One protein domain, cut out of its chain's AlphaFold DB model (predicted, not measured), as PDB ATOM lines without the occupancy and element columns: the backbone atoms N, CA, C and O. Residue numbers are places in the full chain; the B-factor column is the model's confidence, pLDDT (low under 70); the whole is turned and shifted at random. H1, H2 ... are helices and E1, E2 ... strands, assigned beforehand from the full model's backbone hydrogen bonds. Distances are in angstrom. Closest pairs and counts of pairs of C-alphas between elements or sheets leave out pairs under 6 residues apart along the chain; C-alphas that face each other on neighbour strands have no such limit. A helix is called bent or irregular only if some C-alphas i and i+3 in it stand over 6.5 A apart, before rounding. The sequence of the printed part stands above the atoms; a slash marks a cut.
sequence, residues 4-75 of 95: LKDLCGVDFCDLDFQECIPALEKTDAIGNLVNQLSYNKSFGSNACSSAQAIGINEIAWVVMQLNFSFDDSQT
ATOM      1  N   LEU A   4      29.766  23.450  38.024       75.50
ATOM      2  CA  LEU A   4      30.269  23.748  36.688       75.50
ATOM      3  C   LEU A   4      30.659  22.473  35.935       75.50
ATOM      4  O   LEU A   4      30.313  22.325  34.762       75.50
ATOM      5  N   LYS A   5      31.269  21.492  36.596       76.31
ATOM      6  CA  LYS A   5      31.547  20.190  35.976       76.31
ATOM      7  C   LYS A   5      30.296  19.358  35.743       76.31
ATOM      8  O   LYS A   5      30.127  18.771  34.668       76.31
ATOM      9  N   ASP A   6      29.429  19.304  36.745       74.75
ATOM     10  CA  ASP A   6      28.263  18.427  36.777       74.75
ATOM     11  C   ASP A   6      27.154  18.941  35.847       74.75
ATOM     12  O   ASP A   6      26.512  18.136  35.170       74.75
ATOM     13  N   LEU A   7      26.953  20.265  35.756       72.56
ATOM     14  CA  LEU A   7      25.872  20.871  34.965       72.56
ATOM     15  C   LEU A   7      26.333  21.608  33.703       72.56
ATOM     16  O   LEU A   7      25.520  21.766  32.787       72.56
ATOM     17  N   CYS A   8      27.594  22.043  33.641       72.38
ATOM     18  CA  CYS A   8      28.135  22.807  32.509       72.38
ATOM     19  C   CYS A   8      29.287  22.087  31.786       72.38
ATOM     20  O   CYS A   8      29.761  22.574  30.765       72.38
ATOM     21  N   GLY A   9      29.739  20.925  32.277       73.12
ATOM     22  CA  GLY A   9      30.823  20.164  31.659       73.12
ATOM     23  C   GLY A   9      32.194  20.841  31.705       73.12
ATOM     24  O   GLY A   9      33.049  20.476  30.901       73.12
ATOM     25  N   VAL A  10      32.395  21.797  32.614       76.94
ATOM     26  CA  VAL A  10      33.679  22.474  32.837       76.94
ATOM     27  C   VAL A  10      34.507  21.631  33.802       76.94
ATOM     28  O   VAL A  10      34.165  21.518  34.970       76.94
ATOM     29  N   ASP A  11      35.579  21.003  33.326       73.69
ATOM     30  CA  ASP A  11      36.442  20.126  34.131       73.69
ATOM     31  C   ASP A  11      37.835  20.714  34.415       73.69
ATOM     32  O   ASP A  11      38.695  20.018  34.953       73.69
ATOM     33  N   PHE A  12      38.040  21.990  34.079       73.44
ATOM     34  CA  PHE A  12      39.333  22.679  34.116       73.44
ATOM     35  C   PHE A  12      39.345  23.950  34.987       73.44
ATOM     36  O   PHE A  12      40.264  24.759  34.867       73.44
ATOM     37  N   CYS A  13      38.347  24.143  35.856       74.56
ATOM     38  CA  CYS A  13      38.334  25.228  36.840       74.56
ATOM     39  C   CYS A  13      38.886  24.773  38.199       74.56
ATOM     40  O   CYS A  13      38.728  23.618  38.596       74.56
ATOM     41  N   ASP A  14      39.525  25.698  38.913       81.44
ATOM     42  CA  ASP A  14      39.995  25.475  40.278       81.44
ATOM     43  C   ASP A  14      38.862  25.775  41.272       81.44
ATOM     44  O   ASP A  14      38.334  26.890  41.325       81.44
ATOM     45  N   LEU A  15      38.467  24.756  42.036       83.00
ATOM     46  CA  LEU A  15      37.335  24.819  42.960       83.00
ATOM     47  C   LEU A  15      37.571  25.760  44.138       83.00
ATOM     48  O   LEU A  15      36.592  26.227  44.719       83.00
ATOM     49  N   ASP A  16      38.827  26.073  44.460       86.12
ATOM     50  CA  ASP A  16      39.157  27.014  45.534       86.12
ATOM     51  C   ASP A  16      38.703  28.445  45.195       86.12
ATOM     52  O   ASP A  16      38.499  29.266  46.086       86.12
ATOM     53  N   PHE A  17      38.468  28.727  43.909       88.19
ATOM     54  CA  PHE A  17      37.960  30.004  43.403       88.19
ATOM     55  C   PHE A  17      36.459  29.978  43.071       88.19
ATOM     56  O   PHE A  17      35.949  30.925  42.459       88.19
ATOM     57  N   GLN A  18      35.747  28.904  43.435       90.19
ATOM     58  CA  GLN A  18      34.312  28.786  43.202       90.19
ATOM     59  C   GLN A  18      33.512  29.222  44.431       90.19
ATOM     60  O   GLN A  18      33.622  28.645  45.511       90.19
ATOM     61  N   GLU A  19      32.598  30.161  44.228       91.94
ATOM     62  CA  GLU A  19      31.598  30.542  45.217       91.94
ATOM     63  C   GLU A  19      30.215  30.063  44.802       91.94
ATOM     64  O   GLU A  19      29.835  30.094  43.631       91.94
ATOM     65  N   CYS A  20      29.449  29.611  45.788       92.06
ATOM     66  CA  CYS A  20      28.132  29.048  45.569       92.06
ATOM     67  C   CYS A  20      27.203  29.488  46.696       92.06
ATOM     68  O   CYS A  20      27.397  29.097  47.848       92.06
ATOM     69  N   ILE A  21      26.202  30.301  46.360       95.06
ATOM     70  CA  ILE A  21      25.231  30.820  47.326       95.06
ATOM     71  C   ILE A  21      23.861  30.203  47.017       95.06
ATOM     72  O   ILE A  21      23.286  30.489  45.959       95.06
ATOM     73  N   PRO A  22      23.327  29.344  47.903       94.44
ATOM     74  CA  PRO A  22      21.960  28.854  47.801       94.44
ATOM     75  C   PRO A  22      20.960  29.870  48.366       94.44
ATOM     76  O   PRO A  22      21.266  30.628  49.288       94.44
ATOM     77  N   ALA A  23      19.729  29.836  47.863       94.69
ATOM     78  CA  ALA A  23      18.598  30.458  48.536       94.69
ATOM     79  C   ALA A  23      18.310  29.731  49.863       94.69
ATOM     80  O   ALA A  23      18.482  28.515  49.967       94.69
ATOM     81  N   LEU A  24      17.859  30.473  50.880       90.19
ATOM     82  CA  LEU A  24      17.454  29.888  52.169       90.19
ATOM     83  C   LEU A  24      16.188  29.027  52.037       90.19
ATOM     84  O   LEU A  24      16.028  28.036  52.744       90.19
ATOM     85  N   GLU A  25      15.309  29.419  51.117       91.62
ATOM     86  CA  GLU A  25      14.069  28.731  50.763       91.62
ATOM     87  C   GLU A  25      14.197  28.089  49.367       91.62
ATOM     88  O   GLU A  25      15.292  27.842  48.864       91.62
ATOM     89  N   LYS A  26      13.072  27.805  48.697       92.06
ATOM     90  CA  LYS A  26      13.063  27.206  47.351       92.06
ATOM     91  C   LYS A  26      13.708  28.101  46.281       92.06
ATOM     92  O   LYS A  26      14.389  27.584  45.396       92.06
ATOM     93  N   THR A  27      13.445  29.404  46.329       95.50
ATOM     94  CA  THR A  27      14.002  30.441  45.451       95.50
ATOM     95  C   THR A  27      14.116  31.749  46.227       95.50
ATOM     96  O   THR A  27      13.429  31.936  47.230       95.50
ATOM     97  N   ASP A  28      14.982  32.646  45.767       97.25
ATOM     98  CA  ASP A  28      15.096  34.014  46.274       97.25
ATOM     99  C   ASP A  28      15.468  34.957  45.116       97.25
ATOM    100  O   ASP A  28      15.885  34.518  44.036       97.25
ATOM    101  N   ALA A  29      15.280  36.259  45.320       96.38
ATOM    102  CA  ALA A  29      15.614  37.283  44.349       96.38
ATOM    103  C   ALA A  29      17.106  37.220  44.003       96.38
ATOM    104  O   ALA A  29      17.963  37.181  44.887       96.38
ATOM    105  N   ILE A  30      17.431  37.281  42.711       95.38
ATOM    106  CA  ILE A  30      18.823  37.153  42.256       95.38
ATOM    107  C   ILE A  30      19.767  38.159  42.919       95.38
ATOM    108  O   ILE A  30      20.886  37.804  43.274       95.38
ATOM    109  N   GLY A  31      19.300  39.387  43.159       96.31
ATOM    110  CA  GLY A  31      20.089  40.410  43.844       96.31
ATOM    111  C   GLY A  31      20.489  40.009  45.265       96.31
ATOM    112  O   GLY A  31      21.616  40.271  45.669       96.31
ATOM    113  N   ASN A  32      19.618  39.315  46.005       96.88
ATOM    114  CA  ASN A  32      19.916  38.861  47.367       96.88
ATOM    115  C   ASN A  32      21.045  37.829  47.379       96.88
ATOM    116  O   ASN A  32      21.892  37.847  48.270       96.88
ATOM    117  N   LEU A  33      21.074  36.950  46.377       97.06
ATOM    118  CA  LEU A  33      22.109  35.931  46.230       97.06
ATOM    119  C   LEU A  33      23.418  36.535  45.706       97.06
ATOM    120  O   LEU A  33      24.478  36.269  46.262       97.06
ATOM    121  N   VAL A  34      23.354  37.399  44.689       96.19
ATOM    122  CA  VAL A  34      24.535  38.063  44.112       96.19
ATOM    123  C   VAL A  34      25.232  38.969  45.128       96.19
ATOM    124  O   VAL A  34      26.456  39.003  45.166       96.19
ATOM    125  N   ASN A  35      24.484  39.649  46.002       96.25
ATOM    126  CA  ASN A  35      25.055  40.511  47.044       96.25
ATOM    127  C   ASN A  35      25.883  39.755  48.098       96.25
ATOM    128  O   ASN A  35      26.605  40.389  48.866       96.25
ATOM    129  N   GLN A  36      25.772  38.426  48.161       96.25
ATOM    130  CA  GLN A  36      26.548  37.586  49.076       96.25
ATOM    131  C   GLN A  36      27.868  37.103  48.469       96.25
ATOM    132  O   GLN A  36      28.714  36.612  49.209       96.25
ATOM    133  N   LEU A  37      28.048  37.241  47.153       95.12
ATOM    134  CA  LEU A  37      29.289  36.868  46.482       95.12
ATOM    135  C   LEU A  37      30.404  37.865  46.811       95.12
ATOM    136  O   LEU A  37      30.157  39.073  46.958       95.12
ATOM    137  N   SER A  38      31.643  37.384  46.862       94.25
ATOM    138  CA  SER A  38      32.812  38.263  46.910       94.25
ATOM    139  C   SER A  38      32.828  39.183  45.695       94.25
ATOM    140  O   SER A  38      32.324  38.832  44.633       94.25
ATOM    141  N   TYR A  39      33.366  40.392  45.859       94.19
ATOM    142  CA  TYR A  39      33.449  41.415  44.805       94.19
ATOM    143  C   TYR A  39      32.112  41.839  44.169       94.19
ATOM    144  O   TYR A  39      32.098  42.511  43.136       94.19
ATOM    145  N   ASN A  40      30.967  41.539  44.802       93.69
ATOM    146  CA  ASN A  40      29.646  41.943  44.302       93.69
ATOM    147  C   ASN A  40      29.519  43.456  44.062       93.69
ATOM    148  O   ASN A  40      28.742  43.881  43.211       93.69
ATOM    149  N   LYS A  41      30.301  44.280  44.764       94.44
ATOM    150  CA  LYS A  41      30.325  45.730  44.541       94.44
ATOM    151  C   LYS A  41      30.830  46.103  43.144       94.44
ATOM    152  O   LYS A  41      30.365  47.101  42.602       94.44
ATOM    153  N   SER A  42      31.724  45.304  42.562       94.31
ATOM    154  CA  SER A  42      32.330  45.565  41.252       94.31
ATOM    155  C   SER A  42      31.462  45.032  40.108       94.31
ATOM    156  O   SER A  42      31.219  45.739  39.133       94.31
ATOM    157  N   PHE A  43      30.927  43.808  40.229       94.06
ATOM    158  CA  PHE A  43      30.171  43.175  39.135       94.06
ATOM    159  C   PHE A  43      28.664  43.031  39.374       94.06
ATOM    160  O   PHE A  43      27.919  42.780  38.425       94.06
ATOM    161  N   GLY A  44      28.183  43.154  40.612       94.88
ATOM    162  CA  GLY A  44      26.846  42.699  41.008       94.88
ATOM    163  C   GLY A  44      25.713  43.385  40.247       94.88
ATOM    164  O   GLY A  44      24.757  42.727  39.834       94.88
ATOM    165  N   SER A  45      25.851  44.686  39.968       95.50
ATOM    166  CA  SER A  45      24.886  45.434  39.149       95.50
ATOM    167  C   SER A  45      24.813  44.908  37.709       95.50
ATOM    168  O   SER A  45      23.715  44.729  37.173       95.50
ATOM    169  N   ASN A  46      25.961  44.584  37.107       95.94
ATOM    170  CA  ASN A  46      26.023  44.016  35.760       95.94
ATOM    171  C   ASN A  46      25.428  42.602  35.733       95.94
ATOM    172  O   ASN A  46      24.615  42.306  34.862       95.94
ATOM    173  N   ALA A  47      25.748  41.764  36.725       95.25
ATOM    174  CA  ALA A  47      25.192  40.415  36.837       95.25
ATOM    175  C   ALA A  47      23.662  40.422  36.988       95.25
ATOM    176  O   ALA A  47      22.966  39.676  36.294       95.25
ATOM    177  N   CYS A  48      23.122  41.305  37.834       95.62
ATOM    178  CA  CYS A  48      21.675  41.450  37.998       95.62
ATOM    179  C   CYS A  48      21.005  41.973  36.720       95.62
ATOM    180  O   CYS A  48      19.937  41.487  36.346       95.62
ATOM    181  N   SER A  49      21.639  42.919  36.022       96.06
ATOM    182  CA  SER A  49      21.127  43.453  34.753       96.06
ATOM    183  C   SER A  49      21.091  42.381  33.660       96.06
ATOM    184  O   SER A  49      20.083  42.252  32.965       96.06
ATOM    185  N   SER A  50      22.139  41.556  33.545       96.19
ATOM    186  CA  SER A  50      22.169  40.416  32.620       96.19
ATOM    187  C   SER A  50      21.052  39.418  32.902       96.19
ATOM    188  O   SER A  50      20.393  38.957  31.974       96.19
ATOM    189  N   ALA A  51      20.795  39.109  34.175       94.94
ATOM    190  CA  ALA A  51      19.716  38.204  34.553       94.94
ATOM    191  C   ALA A  51      18.330  38.750  34.190       94.94
ATOM    192  O   ALA A  51      17.516  38.034  33.602       94.94
ATOM    193  N   GLN A  52      18.083  40.032  34.464       94.56
ATOM    194  CA  GLN A  52      16.835  40.694  34.086       94.56
ATOM    195  C   GLN A  52      16.635  40.712  32.568       94.56
ATOM    196  O   GLN A  52      15.526  40.455  32.097       94.56
ATOM    197  N   ALA A  53      17.700  40.940  31.792       95.31
ATOM    198  CA  ALA A  53      17.646  40.938  30.330       95.31
ATOM    199  C   ALA A  53      17.197  39.585  29.743       95.31
ATOM    200  O   ALA A  53      16.608  39.552  28.663       95.31
ATOM    201  N   ILE A  54      17.424  38.482  30.464       93.31
ATOM    202  CA  ILE A  54      16.973  37.133  30.086       93.31
ATOM    203  C   ILE A  54      15.759  36.645  30.899       93.31
ATOM    204  O   ILE A  54      15.413  35.465  30.846       93.31
ATOM    205  N   GLY A  55      15.086  37.545  31.628       94.88
ATOM    206  CA  GLY A  55      13.837  37.267  32.345       94.88
ATOM    207  C   GLY A  55      13.991  36.482  33.652       94.88
ATOM    208  O   GLY A  55      13.019  35.890  34.121       94.88
ATOM    209  N   ILE A  56      15.188  36.455  34.241       94.31
ATOM    210  CA  ILE A  56      15.460  35.779  35.515       94.31
ATOM    211  C   ILE A  56      15.365  36.789  36.656       94.31
ATOM    212  O   ILE A  56      16.185  37.696  36.767       94.31
ATOM    213  N   ASN A  57      14.378  36.587  37.528       93.62
ATOM    214  CA  ASN A  57      14.159  37.421  38.716       93.62
ATOM    215  C   ASN A  57      14.431  36.661  40.020       93.62
ATOM    216  O   ASN A  57      14.946  37.239  40.974       93.62
ATOM    217  N   GLU A  58      14.123  35.364  40.038       96.00
ATOM    218  CA  GLU A  58      14.323  34.479  41.180       96.00
ATOM    219  C   GLU A  58      15.128  33.248  40.774       96.00
ATOM    220  O   GLU A  58      14.945  32.697  39.685       96.00
ATOM    221  N   ILE A  59      16.008  32.811  41.669       95.00
ATOM    222  CA  ILE A  59      16.897  31.668  41.473       95.00
ATOM    223  C   ILE A  59      17.028  30.877  42.774       95.00
ATOM    224  O   ILE A  59      16.848  31.408  43.866       95.00
ATOM    225  N   ALA A  60      17.334  29.589  42.654       94.56
ATOM    226  CA  ALA A  60      17.603  28.735  43.809       94.56
ATOM    227  C   ALA A  60      19.087  28.759  44.217       94.56
ATOM    228  O   ALA A  60      19.408  28.528  45.377       94.56
ATOM    229  N   TRP A  61      19.983  29.011  43.259       93.00
ATOM    230  CA  TRP A  61      21.432  28.983  43.443       93.00
ATOM    231  C   TRP A  61      22.088  29.995  42.506       93.00
ATOM    232  O   TRP A  61      21.677  30.109  41.348       93.00
ATOM    233  N   VAL A  62      23.133  30.671  42.979       94.12
ATOM    234  CA  VAL A  62      24.097  31.382  42.130       94.12
ATOM    235  C   VAL A  62      25.473  30.755  42.311       94.12
ATOM    236  O   VAL A  62      25.862  30.408  43.425       94.12
ATOM    237  N   VAL A  63      26.193  30.602  41.202       92.38
ATOM    238  CA  VAL A  63      27.567  30.098  41.179       92.38
ATOM    239  C   VAL A  63      28.439  31.140  40.500       92.38
ATOM    240  O   VAL A  63      28.098  31.620  39.418       92.38
ATOM    241  N   MET A  64      29.560  31.468  41.131       92.75
ATOM    242  CA  MET A  64      30.606  32.317  40.581       92.75
ATOM    243  C   MET A  64      31.915  31.538  40.565       92.75
ATOM    244  O   MET A  64      32.224  30.821  41.509       92.75
ATOM    245  N   GLN A  65      32.689  31.714  39.502       91.75
ATOM    246  CA  GLN A  65      34.043  31.196  39.404       91.75
ATOM    247  C   GLN A  65      34.985  32.367  39.139       91.75
ATOM    248  O   GLN A  65      34.904  32.992  38.081       91.75
ATOM    249  N   LEU A  66      35.858  32.672  40.100       89.31
ATOM    250  CA  LEU A  66      36.870  33.719  39.947       89.31
ATOM    251  C   LEU A  66      37.998  33.254  39.021       89.31
ATOM    252  O   LEU A  66      38.225  32.053  38.844       89.31
ATOM    253  N   ASN A  67      38.703  34.228  38.435       86.56
ATOM    254  CA  ASN A  67      39.829  34.013  37.516       86.56
ATOM    255  C   ASN A  67      39.513  33.075  36.338       86.56
ATOM    256  O   ASN A  67      40.393  32.393  35.812       86.56
ATOM    257  N   PHE A  68      38.251  33.039  35.917       84.50
ATOM    258  CA  PHE A  68      37.773  32.120  34.898       84.50
ATOM    259  C   PHE A  68      36.869  32.831  33.900       84.50
ATOM    260  O   PHE A  68      35.958  33.571  34.268       84.50
ATOM    261  N   SER A  69      37.104  32.564  32.620       80.94
ATOM    262  CA  SER A  69      36.238  33.006  31.533       80.94
ATOM    263  C   SER A  69      35.646  31.771  30.877       80.94
ATOM    264  O   SER A  69      36.377  30.943  30.332       80.94
ATOM    265  N   PHE A  70      34.325  31.626  30.968       76.56
ATOM    266  CA  PHE A  70      33.631  30.499  30.362       76.56
ATOM    267  C   PHE A  70      33.674  30.608  28.833       76.56
ATOM    268  O   PHE A  70      33.210  31.594  28.261       76.56
ATOM    269  N   ASP A  71      34.203  29.573  28.185       75.00
ATOM    270  CA  ASP A  71      34.227  29.420  26.734       75.00
ATOM    271  C   ASP A  71      33.433  28.169  26.351       75.00
ATOM    272  O   ASP A  71      33.872  27.036  26.564       75.00
ATOM    273  N   ASP A  72      32.253  28.384  25.772       70.44
ATOM    274  CA  ASP A  72      31.348  27.302  25.392       70.44
ATOM    275  C   ASP A  72      31.948  26.389  24.307       70.44
ATOM    276  O   ASP A  72      31.600  25.215  24.219       70.44
ATOM    277  N   SER A  73      32.924  26.872  23.521       73.94
ATOM    278  CA  SER A  73      33.623  26.043  22.528       73.94
ATOM    279  C   SER A  73      34.509  24.962  23.156       73.94
ATOM    280  O   SER A  73      34.861  23.981  22.495       73.94
ATOM    281  N   GLN A  74      34.850  25.121  24.437       70.12
ATOM    282  CA  GLN A  74      35.679  24.184  25.192       70.12
ATOM    283  C   GLN A  74      34.844  23.174  25.984       70.12
ATOM    284  O   GLN A  74      35.391  22.190  26.490       70.12
ATOM    285  N   THR A  75      33.522  23.357  26.062       68.81
ATOM    286  CA  THR A  75      32.648  22.403  26.742       68.81
ATOM    287  C   THR A  75      32.258  21.264  25.801       68.81
ATOM    288  O   THR A  75      31.867  21.445  24.650       68.81
TER     289      THR A  75
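Overview. This is residues 4 to 75 of the 95 residues of the protein "Immunity protein 22 of polymorphic toxin system" of Undibacterium pigrum (UniProt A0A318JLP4). A narrow ribbon of two strands, E1 and E2, runs through the middle, with the helix pair H2 and H3 on one side of it. The short helix H1 and the last printed residues lie on the other side. The 72 printed residues hold three named helices and two named strands, in the order H1, E1, H2, H3, E2; the sheet's order is E1 - E2, antiparallel. The class is mixed, helices and strands, with 34 residues in named elements, under half. The whole is compact, with a radius of gyration of the C-alphas of 12.6 A and spans of 30 by 26 by 24 A.

Along the chain. Find C-alpha 4 at (30.269, 23.748, 36.688), where H1, residues 4 to 8, begins. E1, residues 18 to 22, then runs 13.2 A, and H2 takes residues 30 to 34. H3, residues 40 to 53, runs 18.4 A and is irregular: C-alphas 42 and 45 are 7.7 A apart. E2, residues 61 to 65, runs 13.4 A to C-alpha 65 at (34.043, 31.196, 39.404).

Arrangement. Look first at E1 and E2, antiparallel at 170 degrees: N 19 and O 64 are within hydrogen-bond range at 2.8 A, N 62 and O 21 at 3.0 A. Residues 28 to 29 pair with residues 58 to 59, also antiparallel. The closest C-alphas of H2 and E2 are those of Leu 33 and Val 62, 6.4 A apart. H2 and H3 touch, the closest C-alphas being those of Val 34 and Gly 44 at 6.0 A. H1 and E2 are only just apart, at 8.2 A, and H1 is apart from H2 and H3. Every O i to N i+4 pair is within hydrogen-bond range in H1 and H2; in H3 it is 8 of 10.

Size, cuts and confidence. The C-alphas farthest apart are those of Glu 25 and Ser 73, 34.4 A. The printed part has no cut and no long link. Its mean pLDDT is 88.8, and residue 75 alone is under 70.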